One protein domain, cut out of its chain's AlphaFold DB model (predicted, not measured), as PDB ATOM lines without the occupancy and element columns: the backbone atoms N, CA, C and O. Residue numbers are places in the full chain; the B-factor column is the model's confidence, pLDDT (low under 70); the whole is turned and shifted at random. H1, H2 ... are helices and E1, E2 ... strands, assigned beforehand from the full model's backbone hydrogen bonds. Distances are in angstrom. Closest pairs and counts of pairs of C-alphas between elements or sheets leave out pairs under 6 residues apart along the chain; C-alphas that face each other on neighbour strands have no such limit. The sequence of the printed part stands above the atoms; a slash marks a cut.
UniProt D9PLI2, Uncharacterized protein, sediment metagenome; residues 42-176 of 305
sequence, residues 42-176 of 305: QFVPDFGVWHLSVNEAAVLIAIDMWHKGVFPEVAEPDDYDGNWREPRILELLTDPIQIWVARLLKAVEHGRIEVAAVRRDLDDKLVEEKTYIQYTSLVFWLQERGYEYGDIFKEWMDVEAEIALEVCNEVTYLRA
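This is residues 42 to 176 of the 305 residues of an uncharacterized protein of sediment metagenome (UniProt D9PLI2). H2 runs through the middle of the body, with H4 packed on it at a slant and the first residues of the long H6 packed on it too; a small three-stranded sheet sits by the first residues of H2. H6 makes much of the length, and its last residues, 169 to 176, stick out from the body. The 135 printed residues hold six named helices and three named strands in the order H1 E1 H2 H3 H4 E2 E3 H5 H6, mostly helix, and the sheet runs E1, E3, E2, antiparallel throughout. The whole is compact, with a radius of gyration of the C-alphas of 16.1 A and spans of 53 by 39 by 29 A.

H1, residues 45 to 48, only grazes the sheet. E1, residues 51 to 53, is an edge strand and the antiparallel neighbour of E3, residues 132 to 134, with N 52 and O 133 within hydrogen-bond range at 2.9 A. H2, residues 54 to 67, stands up from the sheet at 52 degrees, over E1, on one face in two layers, helix over sheet. H3, residues 87 to 92, is close to H2 but not clearly touching, the closest C-alphas, of Val 59 and Leu 90, being 7.6 A apart. H4, residues 94 to 109, touches H2 at a steep tilt of 48 degrees, opposite ways, with the closest C-alphas, of Ala 58 and Trp 100, 5.0 A apart. E2, residues 115 to 117, the other edge strand, forms a hairpin with E3, and N 116 and O 132 are within hydrogen-bond range at 2.9 A. H5, residues 135 to 143, only grazes the sheet. H6, residues 151 to 176, touches H2 with residues 151 to 153 alone, at a steep tilt of 43 degrees, opposite ways; the closest C-alphas, of Asp 64 and Ile 152, are 5.4 A apart. H4 and H6 are apart. In H2, H3, H4, H5 and H6 every O i to N i+4 pair is within hydrogen-bond range; H1 is too short for such a pair.

H1 begins at C-alpha 45, (-51.457, 25.621, -50.148). From first to last C-alpha H2 measures 20.2 A, H4 22.2 A and H6 37.2 A. H2 begins at C-alpha 54, (-47.850, 40.952, -50.275), and H6 ends at C-alpha 176, (-57.809, 9.332, -36.116).

The two C-alphas farthest apart, those of Glu 73 and Ala 176, are 54.1 A apart. The printed part has no cut. The links H2 to H3, with 19 residues, and E2 to E3, with 14, are long. The mean pLDDT of the printed part is 92.6, and residues 172 and 176 are under 70.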
ATOM      1  N   GLN A  42     -58.087  29.124 -47.443       73.50
ATOM      2  CA  GLN A  42     -58.452  27.766 -47.871       73.50
ATOM      3  C   GLN A  42     -58.051  27.461 -49.326       73.50
ATOM      4  O   GLN A  42     -58.037  26.300 -49.728       73.50
ATOM      5  N   PHE A  43     -57.787  28.499 -50.126       73.94
ATOM      6  CA  PHE A  43     -57.340  28.373 -51.514       73.94
ATOM      7  C   PHE A  43     -55.818  28.471 -51.650       73.94
ATOM      8  O   PHE A  43     -55.300  28.304 -52.751       73.94
ATOM      9  N   VAL A  44     -55.113  28.750 -50.551       81.06
ATOM     10  CA  VAL A  44     -53.652  28.780 -50.490       81.06
ATOM     11  C   VAL A  44     -53.168  27.391 -50.049       81.06
ATOM     12  O   VAL A  44     -53.824  26.763 -49.207       81.06
ATOM     13  N   PRO A  45     -52.057  26.870 -50.605       84.00
ATOM     14  CA  PRO A  45     -51.457  25.621 -50.148       84.00
ATOM     15  C   PRO A  45     -51.274  25.594 -48.629       84.00
ATOM     16  O   PRO A  45     -51.011  26.622 -48.005       84.00
ATOM     17  N   ASP A  46     -51.460  24.412 -48.040       84.38
ATOM     18  CA  ASP A  46     -51.288  24.171 -46.603       84.38
ATOM     19  C   ASP A  46     -52.068  25.144 -45.702       84.38
ATOM     20  O   ASP A  46     -51.625  25.491 -44.612       84.38
ATOM     21  N   PHE A  47     -53.253  25.581 -46.149       86.12
ATOM     22  CA  PHE A  47     -54.113  26.536 -45.438       86.12
ATOM     23  C   PHE A  47     -53.447  27.898 -45.183       86.12
ATOM     24  O   PHE A  47     -53.820  28.604 -44.247       86.12
ATOM     25  N   GLY A  48     -52.469  28.269 -46.014       89.06
ATOM     26  CA  GLY A  48     -51.727  29.522 -45.896       89.06
ATOM     27  C   GLY A  48     -50.575  29.498 -44.895       89.06
ATOM     28  O   GLY A  48     -49.896  30.509 -44.759       89.06
ATOM     29  N   VAL A  49     -50.301  28.363 -44.249       91.38
ATOM     30  CA  VAL A  49     -49.101  28.201 -43.413       91.38
ATOM     31  C   VAL A  49     -47.863  28.415 -44.286       91.38
ATOM     32  O   VAL A  49     -47.813  27.900 -45.404       91.38
ATOM     33  N   TRP A  50     -46.875  29.171 -43.801       95.38
ATOM     34  CA  TRP A  50     -45.681  29.579 -44.568       95.38
ATOM     35  C   TRP A  50     -45.944  30.503 -45.765       95.38
ATOM     36  O   TRP A  50     -45.069  30.665 -46.624       95.38
ATOM     37  N   HIS A  51     -47.118  31.126 -45.836       95.69
ATOM     38  CA  HIS A  51     -47.464  32.068 -46.892       95.69
ATOM     39  C   HIS A  51     -47.817  33.430 -46.302       95.69
ATOM     40  O   HIS A  51     -48.566  33.536 -45.339       95.69
ATOM     41  N   LEU A  52     -47.292  34.481 -46.920       96.31
ATOM     42  CA  LEU A  52     -47.549  35.868 -46.549       96.31
ATOM     43  C   LEU A  52     -48.300  36.536 -47.691       96.31
ATOM     44  O   LEU A  52     -47.902  36.394 -48.849       96.31
ATOM     45  N   SER A  53     -49.350  37.298 -47.399       96.88
ATOM     46  CA  SER A  53     -49.843  38.261 -48.385       96.88
ATOM     47  C   SER A  53     -48.735  39.263 -48.738       96.88
ATOM     48  O   SER A  53     -47.781  39.455 -47.980       96.88
ATOM     49  N   VAL A  54     -48.839  39.929 -49.889       97.81
ATOM     50  CA  VAL A  54     -47.850  40.952 -50.275       97.81
ATOM     51  C   VAL A  54     -47.756  42.051 -49.212       97.81
ATOM     52  O   VAL A  54     -46.658  42.527 -48.920       97.81
ATOM     53  N   ASN A  55     -48.892  42.414 -48.614       97.06
ATOM     54  CA  ASN A  55     -48.950  43.386 -47.530       97.06
ATOM     55  C   ASN A  55     -48.235  42.867 -46.265       97.06
ATOM     56  O   ASN A  55     -47.321  43.526 -45.780       97.06
ATOM     57  N   GLU A  56     -48.548  41.655 -45.791       96.62
ATOM     58  CA  GLU A  56     -47.891  41.067 -44.608       96.62
ATOM     59  C   GLU A  56     -46.378  40.894 -44.804       96.62
ATOM     60  O   GLU A  56     -45.599  41.166 -43.893       96.62
ATOM     61  N   ALA A  57     -45.941  40.493 -46.002       97.81
ATOM     62  CA  ALA A  57     -44.525  40.403 -46.342       97.81
ATOM     63  C   ALA A  57     -43.839  41.778 -46.282       97.81
ATOM     64  O   ALA A  57     -42.736  41.892 -45.748       97.81
ATOM     65  N   ALA A  58     -44.485  42.827 -46.801       98.19
ATOM     66  CA  ALA A  58     -43.966  44.191 -46.734       98.19
ATOM     67  C   ALA A  58     -43.883  44.710 -45.292       98.19
ATOM     68  O   ALA A  58     -42.875  45.316 -44.927       98.19
ATOM     69  N   VAL A  59     -44.901  44.427 -44.473       97.31
ATOM     70  CA  VAL A  59     -44.920  44.731 -43.035       97.31
ATOM     71  C   VAL A  59     -43.753  44.049 -42.326       97.31
ATOM     72  O   VAL A  59     -42.982  44.719 -41.643       97.31
ATOM     73  N   LEU A  60     -43.567  42.744 -42.544       97.31
ATOM     74  CA  LEU A  60     -42.491  41.974 -41.922       97.31
ATOM     75  C   LEU A  60     -41.107  42.550 -42.259       97.31
ATOM     76  O   LEU A  60     -40.273  42.713 -41.371       97.31
ATOM     77  N   ILE A  61     -40.875  42.911 -43.528       98.12
ATOM     78  CA  ILE A  61     -39.616  43.530 -43.966       98.12
ATOM     79  C   ILE A  61     -39.428  44.912 -43.333       98.12
ATOM     80  O   ILE A  61     -38.349  45.208 -42.826       98.12
ATOM     81  N   ALA A  62     -40.450  45.769 -43.372       97.81
ATOM     82  CA  ALA A  62     -40.350  47.133 -42.856       97.81
ATOM     83  C   ALA A  62     -40.033  47.152 -41.355       97.81
ATOM     84  O   ALA A  62     -39.178  47.917 -40.914       97.81
ATOM     85  N   ILE A  63     -40.666  46.269 -40.585       96.94
ATOM     86  CA  ILE A  63     -40.429  46.130 -39.148       96.94
ATOM     87  C   ILE A  63     -39.028  45.587 -38.869       96.94
ATOM     88  O   ILE A  63     -38.324  46.133 -38.024       96.94
ATOM     89  N   ASP A  64     -38.590  44.547 -39.581       97.56
ATOM     90  CA  ASP A  64     -37.241  44.002 -39.402       97.56
ATOM     91  C   ASP A  64     -36.162  45.050 -39.736       97.56
ATOM     92  O   ASP A  64     -35.165  45.178 -39.027       97.56
ATOM     93  N   MET A  65     -36.388  45.873 -40.765       97.44
ATOM     94  CA  MET A  65     -35.524  47.009 -41.103       97.44
ATOM     95  C   MET A  65     -35.529  48.107 -40.036       97.44
ATOM     96  O   MET A  65     -34.474  48.675 -39.743       97.44
ATOM     97  N   TRP A  66     -36.688  48.405 -39.455       96.75
ATOM     98  CA  TRP A  66     -36.811  49.367 -38.365       96.75
ATOM     99  C   TRP A  66     -36.031  48.909 -37.124       96.75
ATOM    100  O   TRP A  66     -35.189  49.659 -36.634       96.75
ATOM    101  N   HIS A  67     -36.187  47.646 -36.712       95.50
ATOM    102  CA  HIS A  67     -35.422  47.032 -35.613       95.50
ATOM    103  C   HIS A  67     -33.906  47.042 -35.850       95.50
ATOM    104  O   HIS A  67     -33.118  47.133 -34.911       95.50
ATOM    105  N   LYS A  68     -33.472  47.000 -37.113       95.50
ATOM    106  CA  LYS A  68     -32.056  47.127 -37.501       95.50
ATOM    107  C   LYS A  68     -31.540  48.567 -37.537       95.50
ATOM    108  O   LYS A  68     -30.373  48.779 -37.862       95.50
ATOM    109  N   GLY A  69     -32.385  49.550 -37.239       95.75
ATOM    110  CA  GLY A  69     -32.033  50.966 -37.265       95.75
ATOM    111  C   GLY A  69     -31.893  51.546 -38.674       95.75
ATOM    112  O   GLY A  69     -31.207  52.550 -38.853       95.75
ATOM    113  N   VAL A  70     -32.514  50.931 -39.691       96.88
ATOM    114  CA  VAL A  70     -32.479  51.455 -41.072       96.88
ATOM    115  C   VAL A  70     -33.339  52.715 -41.227       96.88
ATOM    116  O   VAL A  70     -33.055  53.534 -42.101       96.88
ATOM    117  N   PHE A  71     -34.345  52.887 -40.366       95.25
ATOM    118  CA  PHE A  71     -35.242  54.047 -40.330       95.25
ATOM    119  C   PHE A  71     -35.014  54.863 -39.046       95.25
ATOM    120  O   PHE A  71     -35.837  54.806 -38.131       95.25
ATOM    121  N   PRO A  72     -33.882  55.585 -38.921       92.94
ATOM    122  CA  PRO A  72     -33.552  56.348 -37.714       92.94
ATOM    123  C   PRO A  72     -34.534  57.495 -37.424       92.94
ATOM    124  O   PRO A  72     -34.567  58.007 -36.308       92.94
ATOM    125  N   GLU A  73     -35.314  57.923 -38.415       94.19
ATOM    126  CA  GLU A  73     -36.374  58.920 -38.282       94.19
ATOM    127  C   GLU A  73     -37.614  58.404 -37.540       94.19
ATOM    128  O   GLU A  73     -38.386  59.207 -37.014       94.19
ATOM    129  N   VAL A  74     -37.802  57.082 -37.478       94.25
ATOM    130  CA  VAL A  74     -38.927  56.452 -36.786       94.25
ATOM    131  C   VAL A  74     -38.496  56.101 -35.368       94.25
ATOM    132  O   VAL A  74     -37.892  55.057 -35.120       94.25
ATOM    133  N   ALA A  75     -38.791  57.004 -34.433       92.94
ATOM    134  CA  ALA A  75     -38.492  56.800 -33.022       92.94
ATOM    135  C   ALA A  75     -39.324  55.651 -32.433       92.94
ATOM    136  O   ALA A  75     -40.513  55.510 -32.726       92.94
ATOM    137  N   GLU A  76     -38.685  54.860 -31.575       92.62
ATOM    138  CA  GLU A  76     -39.351  53.850 -30.758       92.62
ATOM    139  C   GLU A  76     -40.301  54.523 -29.760       92.62
ATOM    140  O   GLU A  76     -39.883  55.464 -29.080       92.62
ATOM    141  N   PRO A  77     -41.580  54.101 -29.692       91.81
ATOM    142  CA  PRO A  77     -42.504  54.603 -28.685       91.81
ATOM    143  C   PRO A  77     -41.965  54.378 -27.267       91.81
ATOM    144  O   PRO A  77     -41.449  53.304 -26.962       91.81
ATOM    145  N   ASP A  78     -42.137  55.364 -26.381       91.31
ATOM    146  CA  ASP A  78     -41.661  55.291 -24.986       91.31
ATOM    147  C   ASP A  78     -42.251  54.094 -24.204       91.31
ATOM    148  O   ASP A  78     -41.681  53.663 -23.202       91.31
ATOM    149  N   ASP A  79     -43.406  53.577 -24.636       91.25
ATOM    150  CA  ASP A  79     -44.140  52.456 -24.043       91.25
ATOM    151  C   ASP A  79     -44.044  51.144 -24.843       91.25
ATOM    152  O   ASP A  79     -44.836  50.233 -24.596       91.25
ATOM    153  N   TYR A  80     -43.083  51.016 -25.768       90.81
ATOM    154  CA  TYR A  80     -42.934  49.805 -26.576       90.81
ATOM    155  C   TYR A  80     -42.599  48.574 -25.721       90.81
ATOM    156  O   TYR A  80     -41.602  48.531 -24.998       90.81
ATOM    157  N   ASP A  81     -43.434  47.539 -25.823       90.00
ATOM    158  CA  ASP A  81     -43.322  46.297 -25.049       90.00
ATOM    159  C   ASP A  81     -42.637  45.152 -25.818       90.00
ATOM    160  O   ASP A  81     -42.557  44.026 -25.322       90.00
ATOM    161  N   GLY A  82     -42.131  45.430 -27.024       88.69
ATOM    162  CA  GLY A  82     -41.564  44.424 -27.920       88.69
ATOM    163  C   GLY A  82     -42.574  43.807 -28.892       88.69
ATOM    164  O   GLY A  82     -42.170  43.021 -29.749       88.69
ATOM    165  N   ASN A  83     -43.863  44.147 -28.809       89.25
ATOM    166  CA  ASN A  83     -44.871  43.640 -29.733       89.25
ATOM    167  C   ASN A  83     -44.819  44.370 -31.078       89.25
ATOM    168  O   ASN A  83     -45.488  45.379 -31.304       89.25
ATOM    169  N   TRP A  84     -44.092  43.800 -32.029       87.31
ATOM    170  CA  TRP A  84     -43.953  44.369 -33.366       87.31
ATOM    171  C   TRP A  84     -45.270  44.479 -34.158       87.31
ATOM    172  O   TRP A  84     -45.321  45.169 -35.171       87.31
ATOM    173  N   ARG A  85     -46.356  43.831 -33.712       87.00
ATOM    174  CA  ARG A  85     -47.693  43.947 -34.323       87.00
ATOM    175  C   ARG A  85     -48.521  45.096 -33.752       87.00
ATOM    176  O   ARG A  85     -49.718  45.178 -34.038       87.00
ATOM    177  N   GLU A  86     -47.936  45.957 -32.925       91.19
ATOM    178  CA  GLU A  86     -48.646  47.100 -32.369       91.19
ATOM    179  C   GLU A  86     -49.106  48.066 -33.485       91.19
ATOM    180  O   GLU A  86     -48.284  48.522 -34.286       91.19
ATOM    181  N   PRO A  87     -50.404  48.443 -33.540       93.19
ATOM    182  CA  PRO A  87     -50.929  49.324 -34.584       93.19
ATOM    183  C   PRO A  87     -50.193  50.661 -34.713       93.19
ATOM    184  O   PRO A  87     -50.026  51.153 -35.823       93.19
ATOM    185  N   ARG A  88     -49.701  51.225 -33.603       93.25
ATOM    186  CA  ARG A  88     -48.960  52.497 -33.603       93.25
ATOM    187  C   ARG A  88     -47.664  52.410 -34.409       93.25
ATOM    188  O   ARG A  88     -47.332  53.337 -35.137       93.25
ATOM    189  N   ILE A  89     -46.953  51.288 -34.313       92.62
ATOM    190  CA  ILE A  89     -45.713  51.060 -35.066       92.62
ATOM    191  C   ILE A  89     -46.030  50.873 -36.544       92.62
ATOM    192  O   ILE A  89     -45.342  51.426 -37.396       92.62
ATOM    193  N   LEU A  90     -47.105  50.145 -36.855       94.00
ATOM    194  CA  LEU A  90     -47.568  49.984 -38.233       94.00
ATOM    195  C   LEU A  90     -47.950  51.329 -38.862       94.00
ATOM    196  O   LEU A  90     -47.591  51.579 -40.010       94.00
ATOM    197  N   GLU A  91     -48.609  52.212 -38.107       95.19
ATOM    198  CA  GLU A  91     -48.917  53.577 -38.545       95.19
ATOM    199  C   GLU A  91     -47.640  54.382 -38.825       95.19
ATOM    200  O   GLU A  91     -47.532  55.003 -39.884       95.19
ATOM    201  N   LEU A  92     -46.641  54.321 -37.936       95.75
ATOM    202  CA  LEU A  92     -45.351  54.997 -38.123       95.75
ATOM    203  C   LEU A  92     -44.559  54.464 -39.328       95.75
ATOM    204  O   LEU A  92     -43.856  55.223 -39.993       95.75
ATOM    205  N   LEU A  93     -44.687  53.171 -39.635       96.75
ATOM    206  CA  LEU A  93     -44.001  52.510 -40.747       96.75
ATOM    207  C   LEU A  93     -44.814  52.490 -42.048       96.75
ATOM    208  O   LEU A  93     -44.392  51.840 -43.007       96.75
ATOM    209  N   THR A  94     -45.939  53.210 -42.126       97.06
ATOM    210  CA  THR A  94     -46.833  53.203 -43.300       97.06
ATOM    211  C   THR A  94     -46.076  53.469 -44.606       97.06
ATOM    212  O   THR A  94     -46.212  52.707 -45.563       97.06
ATOM    213  N   ASP A  95     -45.230  54.500 -44.647       97.38
ATOM    214  CA  ASP A  95     -44.484  54.873 -45.855       97.38
ATOM    215  C   ASP A  95     -43.456  53.794 -46.271       97.38
ATOM    216  O   ASP A  95     -43.508  53.333 -47.421       97.38
ATOM    217  N   PRO A  96     -42.564  53.309 -45.376       97.69
ATOM    218  CA  PRO A  96     -41.717  52.147 -45.650       97.69
ATOM    219  C   PRO A  96     -42.482  50.909 -46.131       97.69
ATOM    220  O   PRO A  96     -42.048  50.255 -47.085       97.69
ATOM    221  N   ILE A  97     -43.623  50.599 -45.508       97.75
ATOM    222  CA  ILE A  97     -44.471  49.461 -45.881       97.75
ATOM    223  C   ILE A  97     -44.949  49.627 -47.325       97.75
ATOM    224  O   ILE A  97     -44.758  48.724 -48.137       97.75
ATOM    225  N   GLN A  98     -45.484  50.795 -47.694       98.12
ATOM    226  CA  GLN A  98     -45.979  51.052 -49.051       98.12
ATOM    227  C   GLN A  98     -44.872  50.982 -50.115       98.12
ATOM    228  O   GLN A  98     -45.090  50.471 -51.220       98.12
ATOM    229  N   ILE A  99     -43.647  51.412 -49.786       97.94
ATOM    230  CA  ILE A  99     -42.483  51.241 -50.669       97.94
ATOM    231  C   ILE A  99     -42.214  49.751 -50.926       97.94
ATOM    232  O   ILE A  99     -41.956  49.356 -52.071       97.94
ATOM    233  N   TRP A 100     -42.270  48.918 -49.886       98.12
ATOM    234  CA  TRP A 100     -42.053  47.478 -50.010       98.12
ATOM    235  C   TRP A 100     -43.198  46.758 -50.715       98.12
ATOM    236  O   TRP A 100     -42.915  45.937 -51.588       98.12
ATOM    237  N   VAL A 101     -44.453  47.124 -50.452       98.38
ATOM    238  CA  VAL A 101     -45.618  46.634 -51.204       98.38
ATOM    239  C   VAL A 101     -45.407  46.871 -52.698       98.38
ATOM    240  O   VAL A 101     -45.435  45.925 -53.486       98.38
ATOM    241  N   ALA A 102     -45.075  48.099 -53.106       98.25
ATOM    242  CA  ALA A 102     -44.850  48.422 -54.513       98.25
ATOM    243  C   ALA A 102     -43.685  47.624 -55.136       98.25
ATOM    244  O   ALA A 102     -43.744  47.240 -56.309       98.25
ATOM    245  N   ARG A 103     -42.613  47.363 -54.375       98.31
ATOM    246  CA  ARG A 103     -41.472  46.545 -54.830       98.31
ATOM    247  C   ARG A 103     -41.853  45.077 -55.001       98.31
ATOM    248  O   ARG A 103     -41.498  44.487 -56.023       98.31
ATOM    249  N   LEU A 104     -42.564  44.511 -54.031       98.38
ATOM    250  CA  LEU A 104     -43.009  43.122 -54.053       98.38
ATOM    251  C   LEU A 104     -44.041  42.895 -55.158       98.38
ATOM    252  O   LEU A 104     -43.877  41.961 -55.934       98.38
ATOM    253  N   LEU A 105     -45.021  43.789 -55.325       98.06
ATOM    254  CA  LEU A 105     -45.988  43.719 -56.427       98.06
ATOM    255  C   LEU A 105     -45.292  43.708 -57.787       98.06
ATOM    256  O   LEU A 105     -45.565  42.831 -58.602       98.06
ATOM    257  N   LYS A 106     -44.320  44.604 -58.014       98.19
ATOM    258  CA  LYS A 106     -43.513  44.582 -59.246       98.19
ATOM    259  C   LYS A 106     -42.757  43.266 -59.401       98.19
ATOM    260  O   LYS A 106     -42.668  42.746 -60.508       98.19
ATOM    261  N   ALA A 107     -42.184  42.727 -58.329       98.12
ATOM    262  CA  ALA A 107     -41.451  41.468 -58.393       98.12
ATOM    263  C   ALA A 107     -42.367  40.283 -58.747       98.12
ATOM    264  O   ALA A 107     -41.991  39.471 -59.593       98.12
ATOM    265  N   VAL A 108     -43.572  40.237 -58.174       97.88
ATOM    266  CA  VAL A 108     -44.620  39.259 -58.499       97.88
ATOM    267  C   VAL A 108     -45.077  39.408 -59.950       97.88
ATOM    268  O   VAL A 108     -45.138  38.426 -60.683       97.88
ATOM    269  N   GLU A 109     -45.331  40.634 -60.404       97.56
ATOM    270  CA  GLU A 109     -45.797  40.925 -61.763       97.56
ATOM    271  C   GLU A 109     -44.781  40.509 -62.840       97.56
ATOM    272  O   GLU A 109     -45.161  40.029 -63.906       97.56
ATOM    273  N   HIS A 110     -43.484  40.615 -62.536       97.69
ATOM    274  CA  HIS A 110     -42.402  40.155 -63.412       97.69
ATOM    275  C   HIS A 110     -42.048  38.667 -63.228       97.69
ATOM    276  O   HIS A 110     -41.075  38.209 -63.828       97.69
ATOM    277  N   GLY A 111     -42.764  37.925 -62.374       97.12
ATOM    278  CA  GLY A 111     -42.489  36.512 -62.096       97.12
ATOM    279  C   GLY A 111     -41.129  36.257 -61.436       97.12
ATOM    280  O   GLY A 111     -40.542  35.195 -61.625       97.12
ATOM    281  N   ARG A 112     -40.589  37.238 -60.701       97.50
ATOM    282  CA  ARG A 112     -39.289  37.129 -60.010       97.50
ATOM    283  C   ARG A 112     -39.393  36.507 -58.622       97.50
ATOM    284  O   ARG A 112     -38.369  36.152 -58.053       97.50
ATOM    285  N   ILE A 113     -40.600  36.447 -58.067       97.44
ATOM    286  CA  ILE A 113     -40.908  35.794 -56.797       97.44
ATOM    287  C   ILE A 113     -41.997  34.771 -57.081       97.44
ATOM    288  O   ILE A 113     -42.990  35.089 -57.737       97.44
ATOM    289  N   GLU A 114     -41.805  33.554 -56.588       94.81
ATOM    290  CA  GLU A 114     -42.826  32.519 -56.652       94.81
ATOM    291  C   GLU A 114     -43.994  32.859 -55.718       94.81
ATOM    292  O   GLU A 114     -43.818  33.191 -54.543       94.81
ATOM    293  N   VAL A 115     -45.201  32.782 -56.270       96.00
ATOM    294  CA  VAL A 115     -46.456  33.100 -55.591       96.00
ATOM    295  C   VAL A 115     -47.339  31.871 -55.559       96.00
ATOM    296  O   VAL A 115     -47.532  31.203 -56.573       96.00
ATOM    297  N   ALA A 116     -47.903  31.592 -54.392       94.00
ATOM    298  CA  ALA A 116     -48.772  30.442 -54.194       94.00
ATOM    299  C   ALA A 116     -50.209  30.716 -54.654       94.00
ATOM    300  O   ALA A 116     -50.912  29.811 -55.099       94.00
ATOM    301  N   ALA A 117     -50.643  31.976 -54.576       94.19
ATOM    302  CA  ALA A 117     -51.933  32.413 -55.087       94.19
ATOM    303  C   ALA A 117     -51.844  33.857 -55.587       94.19
ATOM    304  O   ALA A 117     -51.327  34.735 -54.898       94.19
ATOM    305  N   VAL A 118     -52.383  34.107 -56.780       95.25
ATOM    306  CA  VAL A 118     -52.460  35.444 -57.379       95.25
ATOM    307  C   VAL A 118     -53.911  35.874 -57.443       95.25
ATOM    308  O   VAL A 118     -54.753  35.150 -57.983       95.25
ATOM    309  N   ARG A 119     -54.207  37.075 -56.940       95.12
ATOM    310  CA  ARG A 119     -55.532  37.673 -57.075       95.12
ATOM    311  C   ARG A 119     -55.435  39.011 -57.778       95.12
ATOM    312  O   ARG A 119     -54.625  39.851 -57.407       95.12
ATOM    313  N   ARG A 120     -56.305  39.202 -58.767       96.12
ATOM    314  CA  ARG A 120     -56.458  40.461 -59.491       96.12
ATOM    315  C   ARG A 120     -57.860  41.033 -59.306       96.12
ATOM    316  O   ARG A 120     -58.803  40.273 -59.051       96.12
ATOM    317  N   ASP A 121     -57.966  42.353 -59.354       95.69
ATOM    318  CA  ASP A 121     -59.236  43.076 -59.379       95.69
ATOM    319  C   ASP A 121     -59.823  43.131 -60.806       95.69
ATOM    320  O   ASP A 121     -59.374  42.419 -61.707       95.69
ATOM    321  N   LEU A 122     -60.880  43.926 -61.007       96.38
ATOM    322  CA  LEU A 122     -61.535  44.073 -62.315       96.38
ATOM    323  C   LEU A 122     -60.689  44.853 -63.333       96.38
ATOM    324  O   LEU A 122     -60.928  44.722 -64.531       96.38
ATOM    325  N   ASP A 123     -59.701  45.614 -62.861       96.69
ATOM    326  CA  ASP A 123     -58.776  46.398 -63.680       96.69
ATOM    327  C   ASP A 123     -57.472  45.626 -63.961       96.69
ATOM    328  O   ASP A 123     -56.478  46.213 -64.392       96.69
ATOM    329  N   ASP A 124     -57.466  44.313 -63.701       95.62
ATOM    330  CA  ASP A 124     -56.312  43.418 -63.817       95.62
ATOM    331  C   ASP A 124     -55.132  43.801 -62.900       95.62
ATOM    332  O   ASP A 124     -54.004  43.357 -63.110       95.62
ATOM    333  N   LYS A 125     -55.361  44.583 -61.839       96.69
ATOM    334  CA  LYS A 125     -54.317  44.930 -60.864       96.69
ATOM    335  C   LYS A 125     -54.229  43.874 -59.777       96.69
ATOM    336  O   LYS A 125     -55.240  43.359 -59.305       96.69
ATOM    337  N   LEU A 126     -53.005  43.559 -59.359       96.00
ATOM    338  CA  LEU A 126     -52.757  42.663 -58.233       96.00
ATOM    339  C   LEU A 126     -53.366  43.237 -56.946       96.00
ATOM    340  O   LEU A 126     -53.116  44.385 -56.591       96.00
ATOM    341  N   VAL A 127     -54.132  42.411 -56.234       96.31
ATOM    342  CA  VAL A 127     -54.700  42.748 -54.923       96.31
ATOM    343  C   VAL A 127     -53.710  42.301 -53.854       96.31
ATOM    344  O   VAL A 127     -53.516  41.098 -53.664       96.31
ATOM    345  N   GLU A 128     -53.081  43.255 -53.170       96.38
ATOM    346  CA  GLU A 128     -51.970  43.005 -52.237       96.38
ATOM    347  C   GLU A 128     -52.340  42.082 -51.065       96.38
ATOM    348  O   GLU A 128     -51.593  41.158 -50.755       96.38
ATOM    349  N   GLU A 129     -53.528  42.255 -50.486       95.06
ATOM    350  CA  GLU A 129     -54.027  41.470 -49.345       95.06
ATOM    351  C   GLU A 129     -54.412  40.032 -49.727       95.06
ATOM    352  O   GLU A 129     -54.642  39.186 -48.866       95.06
ATOM    353  N   LYS A 130     -54.543  39.748 -51.030       94.12
ATOM    354  CA  LYS A 130     -55.058  38.468 -51.553       94.12
ATOM    355  C   LYS A 130     -54.091  37.774 -52.503       94.12
ATOM    356  O   LYS A 130     -54.449  36.764 -53.111       94.12
ATOM    357  N   THR A 131     -52.893  38.324 -52.654       95.81
ATOM    358  CA  THR A 131     -51.798  37.730 -53.417       95.81
ATOM    359  C   THR A 131     -50.778  37.218 -52.416       95.81
ATOM    360  O   THR A 131     -50.268  37.999 -51.622       95.81
ATOM    361  N   TYR A 132     -50.512  35.915 -52.435       96.69
ATOM    362  CA  TYR A 132     -49.732  35.234 -51.408       96.69
ATOM    363  C   TYR A 132     -48.385  34.767 -51.957       96.69
ATOM    364  O   TYR A 132     -48.315  34.073 -52.975       96.69
ATOM    365  N   ILE A 133     -47.324  35.134 -51.248       97.31
ATOM    366  CA  ILE A 133     -45.932  34.782 -51.502       97.31
ATOM    367  C   ILE A 133     -45.533  33.661 -50.539       97.31
ATOM    368  O   ILE A 133     -45.831  33.725 -49.346       97.31
ATOM    369  N   GLN A 134     -44.832  32.645 -51.041       96.62
ATOM    370  CA  GLN A 134     -44.244  31.618 -50.184       96.62
ATOM    371  C   GLN A 134     -43.045  32.194 -49.415       96.62
ATOM    372  O   GLN A 134     -42.165  32.818 -50.012       96.62
ATOM    373  N   TYR A 135     -42.979  31.961 -48.101       96.62
ATOM    374  CA  TYR A 135     -41.932  32.506 -47.229       96.62
ATOM    375  C   TYR A 135     -40.513  32.205 -47.725       96.62
ATOM    376  O   TYR A 135     -39.672  33.099 -47.792       96.62
ATOM    377  N   THR A 136     -40.244  30.962 -48.130       96.75
ATOM    378  CA  THR A 136     -38.929  30.561 -48.651       96.75
ATOM    379  C   THR A 136     -38.536  31.389 -49.868       96.75
ATOM    380  O   THR A 136     -37.417  31.889 -49.943       96.75
ATOM    381  N   SER A 137     -39.473  31.594 -50.791       97.69
ATOM    382  CA  SER A 137     -39.261  32.353 -52.023       97.69
ATOM    383  C   SER A 137     -39.045  33.840 -51.741       97.69
ATOM    384  O   SER A 137     -38.202  34.466 -52.386       97.69
ATOM    385  N   LEU A 138     -39.726  34.394 -50.731       97.81
ATOM    386  CA  LEU A 138     -39.463  35.743 -50.227       97.81
ATOM    387  C   LEU A 138     -38.036  35.869 -49.677       97.81
ATOM    388  O   LEU A 138     -37.310  36.782 -50.067       97.81
ATOM    389  N   VAL A 139     -37.623  34.949 -48.799       97.31
ATOM    390  CA  VAL A 139     -36.292  34.967 -48.172       97.31
ATOM    391  C   VAL A 139     -35.186  34.856 -49.219       97.31
ATOM    392  O   VAL A 139     -34.268  35.674 -49.204       97.31
ATOM    393  N   PHE A 140     -35.290  33.916 -50.164       97.81
ATOM    394  CA  PHE A 140     -34.313  33.794 -51.251       97.81
ATOM    395  C   PHE A 140     -34.216  35.086 -52.066       97.81
ATOM    396  O   PHE A 140     -33.121  35.603 -52.294       97.81
ATOM    397  N   TRP A 141     -35.361  35.658 -52.446       98.00
ATOM    398  CA  TRP A 141     -35.400  36.890 -53.227       98.00
ATOM    399  C   TRP A 141     -34.787  38.092 -52.489       98.00
ATOM    400  O   TRP A 141     -34.150  38.947 -53.116       98.00
ATOM    401  N   LEU A 142     -34.963  38.166 -51.167       97.88
ATOM    402  CA  LEU A 142     -34.353  39.179 -50.306       97.88
ATOM    403  C   LEU A 142     -32.830  38.987 -50.202       97.88
ATOM    404  O   LEU A 142     -32.074  39.937 -50.420       97.88
ATOM    405  N   GLN A 143     -32.369  37.758 -49.957       97.44
ATOM    406  CA  GLN A 143     -30.944  37.428 -49.842       97.44
ATOM    407  C   GLN A 143     -30.162  37.724 -51.125       97.44
ATOM    408  O   GLN A 143     -29.074  38.295 -51.064       97.44
ATOM    409  N   GLU A 144     -30.732  37.439 -52.300       97.75
ATOM    410  CA  GLU A 144     -30.136  37.798 -53.599       97.75
ATOM    411  C   GLU A 144     -29.869  39.305 -53.755       97.75
ATOM    412  O   GLU A 144     -29.041  39.718 -54.567       97.75
ATOM    413  N   ARG A 145     -30.576  40.142 -52.989       97.38
ATOM    414  CA  ARG A 145     -30.450  41.607 -52.991       97.38
ATOM    415  C   ARG A 145     -29.609  42.131 -51.831       97.38
ATOM    416  O   ARG A 145     -29.584  43.338 -51.604       97.38
ATOM    417  N   GLY A 146     -28.916  41.242 -51.120       97.31
ATOM    418  CA  GLY A 146     -28.072  41.587 -49.980       97.31
ATOM    419  C   GLY A 146     -28.858  41.916 -48.713       97.31
ATOM    420  O   GLY A 146     -28.305  42.534 -47.809       97.31
ATOM    421  N   TYR A 147     -30.137  41.540 -48.644       97.25
ATOM    422  CA  TYR A 147     -30.908  41.664 -47.418       97.25
ATOM    423  C   TYR A 147     -30.688  40.437 -46.533       97.25
ATOM    424  O   TYR A 147     -31.072  39.321 -46.885       97.25
ATOM    425  N   GLU A 148     -30.096  40.652 -45.366       95.75
ATOM    426  CA  GLU A 148     -30.061  39.661 -44.295       95.75
ATOM    427  C   GLU A 148     -31.302  39.863 -43.426       95.75
ATOM    428  O   GLU A 148     -31.591  40.996 -43.047       95.75
ATOM    429  N   TYR A 149     -32.047  38.808 -43.102       93.56
ATOM    430  CA  TYR A 149     -33.206  38.900 -42.207       93.56
ATOM    431  C   TYR A 149     -32.766  38.889 -40.734       93.56
ATOM    432  O   TYR A 149     -31.730  38.318 -40.401       93.56
ATOM    433  N   GLY A 150     -33.473  39.608 -39.861       95.19
ATOM    434  CA  GLY A 150     -33.159  39.740 -38.435       95.19
ATOM    435  C   GLY A 150     -34.042  38.894 -37.519       95.19
ATOM    436  O   GLY A 150     -34.636  37.893 -37.932       95.19
ATOM    437  N   ASP A 151     -34.099  39.304 -36.249       94.50
ATOM    438  CA  ASP A 151     -34.825  38.591 -35.194       94.50
ATOM    439  C   ASP A 151     -36.342  38.583 -35.427       94.50
ATOM    440  O   ASP A 151     -37.001  37.604 -35.087       94.50
ATOM    441  N   ILE A 152     -36.891  39.597 -36.104       95.56
ATOM    442  CA  ILE A 152     -38.325  39.682 -36.414       95.56
ATOM    443  C   ILE A 152     -38.757  38.570 -37.377       95.56
ATOM    444  O   ILE A 152     -39.784  37.922 -37.175       95.56
ATOM    445  N   PHE A 153     -37.947  38.278 -38.400       96.12
ATOM    446  CA  PHE A 153     -38.202  37.139 -39.292       96.12
ATOM    447  C   PHE A 153     -38.124  35.804 -38.556       96.12
ATOM    448  O   PHE A 153     -38.859  34.874 -38.892       96.12
ATOM    449  N   LYS A 154     -37.218  35.698 -37.581       95.06
ATOM    450  CA  LYS A 154     -37.062  34.492 -36.774       95.06
ATOM    451  C   LYS A 154     -38.267  34.281 -35.865       95.06
ATOM    452  O   LYS A 154     -38.803  33.183 -35.846       95.06
ATOM    453  N   GLU A 155     -38.724  35.327 -35.187       93.44
ATOM    454  CA  GLU A 155     -39.922  35.274 -34.352       93.44
ATOM    455  C   GLU A 155     -41.159  34.898 -35.176       93.44
ATOM    456  O   GLU A 155     -41.909  34.001 -34.796       93.44
ATOM    457  N   TRP A 156     -41.337  35.513 -36.352       95.06
ATOM    458  CA  TRP A 156     -42.419  35.139 -37.264       95.06
ATOM    459  C   TRP A 156     -42.342  33.663 -37.677       95.06
ATOM    460  O   TRP A 156     -43.350  32.961 -37.644       95.06
ATOM    461  N   MET A 157     -41.146  33.174 -38.021       95.06
ATOM    462  CA  MET A 157     -40.922  31.773 -38.390       95.06
ATOM    463  C   MET A 157     -41.216  30.815 -37.229       95.06
ATOM    464  O   MET A 157     -41.780  29.748 -37.463       95.06
ATOM    465  N   ASP A 158     -40.861  31.179 -35.995       92.81
ATOM    466  CA  ASP A 158     -41.161  30.377 -34.807       92.81
ATOM    467  C   ASP A 158     -42.684  30.287 -34.587       92.81
ATOM    468  O   ASP A 158     -43.214  29.191 -34.394       92.81
ATOM    469  N   VAL A 159     -43.409  31.405 -34.724       89.12
ATOM    470  CA  VAL A 159     -44.883  31.438 -34.650       89.12
ATOM    471  C   VAL A 159     -45.520  30.582 -35.751       89.12
ATOM    472  O   VAL A 159     -46.424  29.792 -35.479       89.12
ATOM    473  N   GLU A 160     -45.046  30.685 -36.991       91.44
ATOM    474  CA  GLU A 160     -45.545  29.858 -38.097       91.44
ATOM    475  C   GLU A 160     -45.252  28.371 -37.899       91.44
ATOM    476  O   GLU A 160     -46.096  27.531 -38.205       91.44
ATOM    477  N   ALA A 161     -44.094  28.020 -37.334       90.81
ATOM    478  CA  ALA A 161     -43.776  26.639 -36.997       90.81
ATOM    479  C   ALA A 161     -44.736  26.075 -35.936       90.81
ATOM    480  O   ALA A 161     -45.162  24.919 -36.043       90.81
ATOM    481  N   GLU A 162     -45.115  26.879 -34.937       85.44
ATOM    482  CA  GLU A 162     -46.128  26.506 -33.946       85.44
ATOM    483  C   GLU A 162     -47.506  26.306 -34.592       85.44
ATOM    484  O   GLU A 162     -48.150  25.279 -34.359       85.44
ATOM    485  N   ILE A 163     -47.933  27.226 -35.464       81.94
ATOM    486  CA  ILE A 163     -49.194  27.108 -36.213       81.94
ATOM    487  C   ILE A 163     -49.184  25.844 -37.080       81.94
ATOM    488  O   ILE A 163     -50.135  25.059 -37.042       81.94
ATOM    489  N   ALA A 164     -48.101  25.601 -37.821       82.19
ATOM    490  CA  ALA A 164     -47.934  24.416 -38.656       82.19
ATOM    491  C   ALA A 164     -48.071  23.126 -37.835       82.19
ATOM    492  O   ALA A 164     -48.742  22.177 -38.256       82.19
ATOM    493  N   LEU A 165     -47.458  23.093 -36.646       79.81
ATOM    494  CA  LEU A 165     -47.534  21.958 -35.734       79.81
ATOM    495  C   LEU A 165     -48.964  21.739 -35.227       79.81
ATOM    496  O   LEU A 165     -49.426  20.596 -35.206       79.81
ATOM    497  N   GLU A 166     -49.680  22.803 -34.866       79.00
ATOM    498  CA  GLU A 166     -51.073  22.698 -34.424       79.00
ATOM    499  C   GLU A 166     -52.008  22.237 -35.548       79.00
ATOM    500  O   GLU A 166     -52.840  21.352 -35.333       79.00
ATOM    501  N   VAL A 167     -51.816  22.723 -36.778       78.94
ATOM    502  CA  VAL A 167     -52.545  22.222 -37.955       78.94
ATOM    503  C   VAL A 167     -52.257  20.733 -38.176       78.94
ATOM    504  O   VAL A 167     -53.184  19.944 -38.375       78.94
ATOM    505  N   CYS A 168     -50.995  20.304 -38.079       75.31
ATOM    506  CA  CYS A 168     -50.624  18.890 -38.193       75.31
ATOM    507  C   CYS A 168     -51.263  18.025 -37.097       75.31
ATOM    508  O   CYS A 168     -51.749  16.921 -37.381       75.31
ATOM    509  N   ASN A 169     -51.283  18.516 -35.856       71.62
ATOM    510  CA  ASN A 169     -51.921  17.847 -34.726       71.62
ATOM    511  C   ASN A 169     -53.424  17.698 -34.956       71.62
ATOM    512  O   ASN A 169     -53.963  16.603 -34.779       71.62
ATOM    513  N   GLU A 170     -54.089  18.763 -35.402       78.38
ATOM    514  CA  GLU A 170     -55.525  18.765 -35.663       78.38
ATOM    515  C   GLU A 170     -55.880  17.843 -36.836       78.38
ATOM    516  O   GLU A 170     -56.788  17.022 -36.721       78.38
ATOM    517  N   VAL A 171     -55.122  17.866 -37.937       73.50
ATOM    518  CA  VAL A 171     -55.315  16.931 -39.061       73.50
ATOM    519  C   VAL A 171     -55.101  15.483 -38.619       73.50
ATOM    520  O   VAL A 171     -55.874  14.595 -38.993       73.50
ATOM    521  N   THR A 172     -54.073  15.216 -37.809       69.00
ATOM    522  CA  THR A 172     -53.804  13.875 -37.264       69.00
ATOM    523  C   THR A 172     -54.951  13.408 -36.379       69.00
ATOM    524  O   THR A 172     -55.437  12.285 -36.535       69.00
ATOM    525  N   TYR A 173     -55.422  14.287 -35.494       73.19
ATOM    526  CA  TYR A 173     -56.576  14.042 -34.645       73.19
ATOM    527  C   TYR A 173     -57.829  13.751 -35.480       73.19
ATOM    528  O   TYR A 173     -58.466  12.722 -35.269       73.19
ATOM    529  N   LEU A 174     -58.155  14.589 -36.469       71.19
ATOM    530  CA  LEU A 174     -59.330  14.420 -37.330       71.19
ATOM    531  C   LEU A 174     -59.269  13.106 -38.120       71.19
ATOM    532  O   LEU A 174     -60.260  12.379 -38.187       71.19
ATOM    533  N   ARG A 175     -58.100  12.735 -38.654       70.25
ATOM    534  CA  ARG A 175     -57.899  11.437 -39.323       70.25
ATOM    535  C   ARG A 175     -58.099  10.260 -38.369       70.25
ATOM    536  O   ARG A 175     -58.711   9.263 -38.756       70.25
ATOM    537  N   ALA A 176     -57.598  10.355 -37.137       65.69
ATOM    538  CA  ALA A 176     -57.809   9.332 -36.116       65.69
ATOM    539  C   ALA A 176     -59.286   9.248 -35.698       65.69
ATOM    540  O   ALA A 176     -59.822   8.149 -35.541       65.69
TER     541      ALA A 176